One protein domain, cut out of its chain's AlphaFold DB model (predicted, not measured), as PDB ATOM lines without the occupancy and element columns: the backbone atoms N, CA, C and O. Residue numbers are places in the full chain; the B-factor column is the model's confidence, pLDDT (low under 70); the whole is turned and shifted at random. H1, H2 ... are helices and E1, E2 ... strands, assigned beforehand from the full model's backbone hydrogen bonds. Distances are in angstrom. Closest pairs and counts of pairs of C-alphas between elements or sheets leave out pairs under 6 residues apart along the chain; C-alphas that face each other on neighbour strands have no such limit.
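This is residues 3 to 59 of the 654 residues of the protein "Metallophos domain-containing protein" of Methanomassiliicoccaceae archaeon DOK (UniProt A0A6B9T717). A long antiparallel hairpin, E2 and E3, makes a narrow twisted sheet with short E1 beside E2, and helix H1 covers the end where E2 begins and E3 ends. From H1 a long loop passes along the edge at E1, pairing briefly with it, and leads to the tiny helix H2; H2 and the turn of the hairpin lie at opposite ends of the longest axis. The 57 printed residues hold three strands, then two helices; the sheet order is E1, E2, E3, all antiparallel, and the class is mixed. The whole is compact, radius of gyration of the C-alphas 11.7 A, yet elongated, spanning 38 by 25 by 17 A.

E2 is residues 11 to 18, 22.4 A long; E3 is 22 to 28, 19.9 A; E1 is 3 to 6, 10.1 A, beginning at C-alpha 3 (178.608, 155.467, 208.178). H1 is residues 31 to 37, 9.7 A. H2 is 54 to 57, 5.1 A, ending at C-alpha 57 (181.524, 150.725, 193.706).

E1, E2 and E3 form a meander, each strand the antiparallel neighbour of the one before. N 14 and O 26 of E2 and E3 are 2.8 A apart, and N 4 and O 13 of E1 and E2 2.9 A, both within hydrogen-bond range. The sheet is only just strongly twisted, its C-alphas up to 4.3 A off the best plane. H1 is on the sheet at a height of 8.7 A, along the strands, at 6 degrees to E2 on the local plane. It is over E2, and only just over E3, with 3 C-alphas; the closest C-alphas of H1 and E3 are Phe 34 and Phe 28, 5.7 A apart. Residues 3 to 4 of E1 pair, parallel, with residues 45 to 46. H1 and H2 are close but not clearly touching, C-alphas 32 and 56 being 7.6 A apart. In H1 every O i to N i+4 pair is within hydrogen-bond range; H2 is too short for one.

The C-alphas of Asp 20 and Pro 54, the two farthest apart, are 38.4 A apart. The printed part has no cut; the link from H1 to H2 is long, 16 residues. Low-confidence residues, with pLDDT under 70, are 19, 42 to 44 and 48 to 59.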
ATOM      1  N   LYS A   3     178.852 155.139 209.590       89.75
ATOM      2  CA  LYS A   3     178.608 155.467 208.178       89.75
ATOM      3  C   LYS A   3     177.273 154.813 207.798       89.75
ATOM      4  O   LYS A   3     177.178 153.593 207.862       89.75
ATOM      5  N   ARG A   4     176.237 155.566 207.420       87.12
ATOM      6  CA  ARG A   4     174.923 154.979 207.077       87.12
ATOM      7  C   ARG A   4     174.172 155.737 205.991       87.12
ATOM      8  O   ARG A   4     174.405 156.926 205.790       87.12
ATOM      9  N   TYR A   5     173.245 155.063 205.322       88.94
ATOM     10  CA  TYR A   5     172.203 155.680 204.502       88.94
ATOM     11  C   TYR A   5     170.883 155.661 205.271       88.94
ATOM     12  O   TYR A   5     170.500 154.625 205.805       88.94
ATOM     13  N   ASP A   6     170.194 156.798 205.330       85.44
ATOM     14  CA  ASP A   6     168.864 156.911 205.922       85.44
ATOM     15  C   ASP A   6     167.793 156.897 204.812       85.44
ATOM     16  O   ASP A   6     167.642 157.892 204.093       85.44
ATOM     17  N   PRO A   7     167.010 155.810 204.672       74.31
ATOM     18  CA  PRO A   7     165.964 155.700 203.655       74.31
ATOM     19  C   PRO A   7     164.808 156.684 203.850       74.31
ATOM     20  O   PRO A   7     164.113 157.003 202.888       74.31
ATOM     21  N   GLY A   8     164.575 157.149 205.082       81.44
ATOM     22  CA  GLY A   8     163.495 158.081 205.400       81.44
ATOM     23  C   GLY A   8     163.787 159.502 204.922       81.44
ATOM     24  O   GLY A   8     162.863 160.237 204.575       81.44
ATOM     25  N   THR A   9     165.068 159.879 204.869       87.31
ATOM     26  CA  THR A   9     165.517 161.209 204.429       87.31
ATOM     27  C   THR A   9     166.229 161.201 203.075       87.31
ATOM     28  O   THR A   9     166.402 162.262 202.478       87.31
ATOM     29  N   GLY A  10     166.619 160.028 202.570       87.62
ATOM     30  CA  GLY A  10     167.348 159.866 201.313       87.62
ATOM     31  C   GLY A  10     168.808 160.323 201.377       87.62
ATOM     32  O   GLY A  10     169.400 160.577 200.330       87.62
ATOM     33  N   ARG A  11     169.379 160.454 202.581       90.94
ATOM     34  CA  ARG A  11     170.699 161.055 202.823       90.94
ATOM     35  C   ARG A  11     171.702 160.059 203.379       90.94
ATOM     36  O   ARG A  11     171.354 159.141 204.115       90.94
ATOM     37  N   PHE A  12     172.972 160.303 203.085       92.50
ATOM     38  CA  PHE A  12     174.089 159.613 203.719       92.50
ATOM     39  C   PHE A  12     174.549 160.374 204.949       92.50
ATOM     40  O   PHE A  12     174.609 161.602 204.934       92.50
ATOM     41  N   ILE A  13     174.911 159.652 205.998       91.12
ATOM     42  CA  ILE A  13     175.294 160.208 207.288       91.12
ATOM     43  C   ILE A  13     176.629 159.595 207.703       91.12
ATOM     44  O   ILE A  13     176.799 158.375 207.680       91.12
ATOM     45  N   VAL A  14     177.570 160.450 208.091       91.25
ATOM     46  CA  VAL A  14     178.821 160.069 208.747       91.25
ATOM     47  C   VAL A  14     178.841 160.708 210.125       91.25
ATOM     48  O   VAL A  14     178.695 161.920 210.245       91.25
ATOM     49  N   GLU A  15     179.043 159.907 211.162       89.00
ATOM     50  CA  GLU A  15     179.154 160.369 212.544       89.00
ATOM     51  C   GLU A  15     180.532 159.988 213.088       89.00
ATOM     52  O   GLU A  15     180.924 158.815 213.093       89.00
ATOM     53  N   LYS A  16     181.291 160.974 213.562       85.88
ATOM     54  CA  LYS A  16     182.582 160.749 214.214       85.88
ATOM     55  C   LYS A  16     182.546 161.362 215.602       85.88
ATOM     56  O   LYS A  16     182.147 162.509 215.761       85.88
ATOM     57  N   TYR A  17     182.971 160.575 216.579       79.12
ATOM     58  CA  TYR A  17     183.220 161.052 217.925       79.12
ATOM     59  C   TYR A  17     184.672 161.515 218.024       79.12
ATOM     60  O   TYR A  17     185.574 160.786 217.594       79.12
ATOM     61  N   ASP A  18     184.863 162.719 218.542       78.31
ATOM     62  CA  ASP A  18     186.154 163.291 218.902       78.31
ATOM     63  C   ASP A  18     186.170 163.556 220.414       78.31
ATOM     64  O   ASP A  18     185.171 164.024 220.968       78.31
ATOM     65  N   ASP A  19     187.273 163.227 221.088       66.62
ATOM     66  CA  ASP A  19     187.377 163.317 222.548       66.62
ATOM     67  C   ASP A  19     187.321 164.773 223.056       66.62
ATOM     68  O   ASP A  19     186.886 164.999 224.188       66.62
ATOM     69  N   ASP A  20     187.683 165.753 222.217       73.94
ATOM     70  CA  ASP A  20     187.688 167.180 222.567       73.94
ATOM     71  C   ASP A  20     186.434 167.936 222.069       73.94
ATOM     72  O   ASP A  20     186.026 168.929 222.678       73.94
ATOM     73  N   GLU A  21     185.792 167.475 220.985       71.94
ATOM     74  CA  GLU A  21     184.673 168.177 220.319       71.94
ATOM     75  C   GLU A  21     183.321 167.433 220.374       71.94
ATOM     76  O   GLU A  21     182.281 167.991 220.012       71.94
ATOM     77  N   GLY A  22     183.292 166.195 220.876       81.06
ATOM     78  CA  GLY A  22     182.087 165.370 220.955       81.06
ATOM     79  C   GLY A  22     181.674 164.766 219.607       81.06
ATOM     80  O   GLY A  22     182.502 164.460 218.750       81.06
ATOM     81  N   TRP A  23     180.373 164.517 219.424       79.25
ATOM     82  CA  TRP A  23     179.851 163.924 218.188       79.25
ATOM     83  C   TRP A  23     179.692 164.967 217.084       79.25
ATOM     84  O   TRP A  23     178.840 165.852 217.174       79.25
ATOM     85  N   THR A  24     180.418 164.775 215.986       87.31
ATOM     86  CA  THR A  24     180.242 165.544 214.754       87.31
ATOM     87  C   THR A  24     179.531 164.695 213.707       87.31
ATOM     88  O   THR A  24     179.922 163.557 213.436       87.31
ATOM     89  N   THR A  25     178.463 165.250 213.128       91.06
ATOM     90  CA  THR A  25     177.631 164.594 212.110       91.06
ATOM     91  C   THR A  25     177.745 165.334 210.782       91.06
ATOM     92  O   THR A  25     177.470 166.532 210.714       91.06
ATOM     93  N   TRP A  26     178.093 164.618 209.716       92.81
ATOM     94  CA  TRP A  26     178.063 165.118 208.344       92.81
ATOM     95  C   TRP A  26     176.981 164.398 207.552       92.81
ATOM     96  O   TRP A  26     176.903 163.171 207.573       92.81
ATOM     97  N   THR A  27     176.170 165.163 206.826       93.56
ATOM     98  CA  THR A  27     175.129 164.631 205.943       93.56
ATOM     99  C   THR A  27     175.444 164.953 204.492       93.56
ATOM    100  O   THR A  27     175.801 166.090 204.184       93.56
ATOM    101  N   PHE A  28     175.257 163.986 203.600       93.94
ATOM    102  CA  PHE A  28     175.495 164.126 202.167       93.94
ATOM    103  C   PHE A  28     174.241 163.717 201.394       93.94
ATOM    104  O   PHE A  28     173.632 162.695 201.701       93.94
ATOM    105  N   ASP A  29     173.872 164.500 200.382       90.81
ATOM    106  CA  ASP A  29     172.747 164.174 199.493       90.81
ATOM    107  C   ASP A  29     173.170 163.200 198.367       90.81
ATOM    108  O   ASP A  29     172.337 162.502 197.797       90.81
ATOM    109  N   ASP A  30     174.475 163.101 198.083       87.88
ATOM    110  CA  ASP A  30     175.046 162.278 197.014       87.88
ATOM    111  C   ASP A  30     176.068 161.258 197.536       87.88
ATOM    112  O   ASP A  30     176.843 161.521 198.461       87.88
ATOM    113  N   PHE A  31     176.143 160.109 196.858       82.38
ATOM    114  CA  PHE A  31     177.034 159.007 197.236       82.38
ATOM    115  C   PHE A  31     178.522 159.306 197.037       82.38
ATOM    116  O   PHE A  31     179.346 158.819 197.799       82.38
ATOM    117  N   GLU A  32     178.904 160.102 196.036       80.81
ATOM    118  CA  GLU A  32     180.325 160.376 195.772       80.81
ATOM    119  C   GLU A  32     180.968 161.304 196.830       80.81
ATOM    120  O   GLU A  32     182.057 160.983 197.310       80.81
ATOM    121  N   PRO A  33     180.328 162.409 197.264       85.44
ATOM    122  CA  PRO A  33     180.774 163.173 198.431       85.44
ATOM    123  C   PRO A  33     180.809 162.346 199.722       85.44
ATOM    124  O   PRO A  33     181.773 162.455 200.478       85.44
ATOM    125  N   PHE A  34     179.811 161.486 199.942       89.81
ATOM    126  CA  PHE A  34     179.793 160.548 201.067       89.81
ATOM    127  C   PHE A  34     180.979 159.575 201.032       89.81
ATOM    128  O   PHE A  34     181.689 159.421 202.024       89.81
ATOM    129  N   LEU A  35     181.243 158.966 199.875       80.81
ATOM    130  CA  LEU A  35     182.353 158.039 199.675       80.81
ATOM    131  C   LEU A  35     183.705 158.725 199.917       80.81
ATOM    132  O   LEU A  35     184.576 158.150 200.564       80.81
ATOM    133  N   LYS A  36     183.861 159.979 199.468       80.50
ATOM    134  CA  LYS A  36     185.043 160.811 199.759       80.50
ATOM    135  C   LYS A  36     185.191 161.102 201.251       80.50
ATOM    136  O   LYS A  36     186.298 161.008 201.771       80.50
ATOM    137  N   ALA A  37     184.097 161.415 201.945       81.50
ATOM    138  CA  ALA A  37     184.108 161.638 203.392       81.50
ATOM    139  C   ALA A  37     184.435 160.368 204.193       81.50
ATOM    140  O   ALA A  37     184.957 160.453 205.301       81.50
ATOM    141  N   CYS A  38     184.178 159.196 203.611       75.50
ATOM    142  CA  CYS A  38     184.559 157.899 204.161       75.50
ATOM    143  C   CYS A  38     185.969 157.442 203.745       75.50
ATOM    144  O   CYS A  38     186.312 156.289 203.982       75.50
ATOM    145  N   ASP A  39     186.766 158.299 203.094       76.00
ATOM    146  CA  ASP A  39     188.084 157.956 202.533       76.00
ATOM    147  C   ASP A  39     188.054 156.696 201.638       76.00
ATOM    148  O   ASP A  39     188.967 155.864 201.631       76.00
ATOM    149  N   TYR A  40     186.973 156.564 200.862       76.69
ATOM    150  CA  TYR A  40     186.693 155.439 199.965       76.69
ATOM    151  C   TYR A  40     186.602 154.068 200.658       76.69
ATOM    152  O   TYR A  40     186.651 153.036 199.990       76.69
ATOM    153  N   ASP A  41     186.443 154.043 201.979       71.75
ATOM    154  CA  ASP A  41     186.290 152.836 202.779       71.75
ATOM    155  C   ASP A  41     184.844 152.707 203.293       71.75
ATOM    156  O   ASP A  41     184.338 153.575 204.009       71.75
ATOM    157  N   LEU A  42     184.178 151.607 202.938       69.69
ATOM    158  CA  LEU A  42     182.791 151.305 203.308       69.69
ATOM    159  C   LEU A  42     182.651 149.994 204.099       69.69
ATOM    160  O   LEU A  42     181.537 149.486 204.187       69.69
ATOM    161  N   SER A  43     183.741 149.450 204.662       54.97
ATOM    162  CA  SER A  43     183.750 148.159 205.382       54.97
ATOM    163  C   SER A  43     182.612 148.001 206.397       54.97
ATOM    164  O   SER A  43     182.020 146.931 206.484       54.97
ATOM    165  N   ASP A  44     182.266 149.094 207.084       65.75
ATOM    166  CA  ASP A  44     181.291 149.134 208.182       65.75
ATOM    167  C   ASP A  44     180.105 150.074 207.885       65.75
ATOM    168  O   ASP A  44     179.522 150.665 208.794       65.75
ATOM    169  N   ALA A  45     179.789 150.302 206.602       74.88
ATOM    170  CA  ALA A  45     178.724 151.224 206.203       74.88
ATOM    171  C   ALA A  45     177.343 150.549 206.106       74.88
ATOM    172  O   ALA A  45     177.126 149.646 205.299       74.88
ATOM    173  N   GLU A  46     176.362 151.060 206.851       76.88
ATOM    174  CA  GLU A  46     174.970 150.604 206.814       76.88
ATOM    175  C   GLU A  46     174.196 151.294 205.674       76.88
ATOM    176  O   GLU A  46     173.520 152.303 205.872       76.88
ATOM    177  N   LEU A  47     174.299 150.775 204.445       75.31
ATOM    178  CA  LEU A  47     173.672 151.363 203.243       75.31
ATOM    179  C   LEU A  47     172.292 150.778 202.898       75.31
ATOM    180  O   LEU A  47     171.902 150.730 201.731       75.31
ATOM    181  N   ASN A  48     171.553 150.308 203.900       65.25
ATOM    182  CA  ASN A  48     170.264 149.643 203.710       65.25
ATOM    183  C   ASN A  48     169.317 150.502 202.854       65.25
ATOM    184  O   ASN A  48     168.988 151.619 203.227       65.25
ATOM    185  N   GLY A  49     168.878 149.986 201.702       62.31
ATOM    186  CA  GLY A  49     167.965 150.697 200.794       62.31
ATOM    187  C   GLY A  49     168.621 151.630 199.766       62.31
ATOM    188  O   GLY A  49     167.910 152.128 198.896       62.31
ATOM    189  N   TYR A  50     169.946 151.822 199.791       68.56
ATOM    190  CA  TYR A  50     170.688 152.527 198.739       68.56
ATOM    191  C   TYR A  50     171.525 151.558 197.897       68.56
ATOM    192  O   TYR A  50     172.328 150.795 198.426       68.56
ATOM    193  N   VAL A  51     171.373 151.617 196.570       64.56
ATOM    194  CA  VAL A  51     172.130 150.786 195.618       64.56
ATOM    195  C   VAL A  51     173.037 151.689 194.778       64.56
ATOM    196  O   VAL A  51     172.532 152.423 193.925       64.56
ATOM    197  N   PRO A  52     174.368 151.668 194.986       62.47
ATOM    198  CA  PRO A  52     175.285 152.435 194.155       62.47
ATOM    199  C   PRO A  52     175.415 151.827 192.755       62.47
ATOM    200  O   PRO A  52     175.465 150.608 192.594       62.47
ATOM    201  N   GLU A  53     175.570 152.681 191.745       58.88
ATOM    202  CA  GLU A  53     175.954 152.260 190.395       58.88
ATOM    203  C   GLU A  53     177.280 151.461 190.417       58.88
ATOM    204  O   GLU A  53     178.230 151.882 191.090       58.88
ATOM    205  N   PRO A  54     177.417 150.356 189.656       44.78
ATOM    206  CA  PRO A  54     178.608 149.494 189.676       44.78
ATOM    207  C   PRO A  54     179.937 150.221 189.419       44.78
ATOM    208  O   PRO A  54     180.969 149.859 189.980       44.78
ATOM    209  N   SER A  55     179.917 151.274 188.597       49.28
ATOM    210  CA  SER A  55     181.083 152.123 188.316       49.28
ATOM    211  C   SER A  55     181.558 152.919 189.536       49.28
ATOM    212  O   SER A  55     182.748 153.195 189.656       49.28
ATOM    213  N   ARG A  56     180.647 153.258 190.457       49.97
ATOM    214  CA  ARG A  56     180.948 153.973 191.705       49.97
ATOM    215  C   ARG A  56     181.458 153.030 192.795       49.97
ATOM    216  O   ARG A  56     182.269 153.451 193.609       49.97
ATOM    217  N   MET A  57     181.048 151.759 192.773       54.88
ATOM    218  CA  MET A  57     181.524 150.725 193.706       54.88
ATOM    219  C   MET A  57     182.991 150.336 193.468       54.88
ATOM    220  O   MET A  57     183.725 150.039 194.404       54.88
ATOM    221  N   ALA A  58     183.453 150.390 192.215       47.59
ATOM    222  CA  ALA A  58     184.847 150.113 191.852       47.59
ATOM    223  C   ALA A  58     185.862 151.112 192.450       47.59
ATOM    224  O   ALA A  58     187.067 150.885 192.360       47.59
ATOM    225  N   LEU A  59     185.387 152.218 193.034       46.75
ATOM    226  CA  LEU A  59     186.208 153.237 193.687       46.75
ATOM    227  C   LEU A  59     186.515 152.905 195.160       46.75
ATOM    228  O   LEU A  59     187.306 153.618 195.771       46.75
TER     229      LEU A  59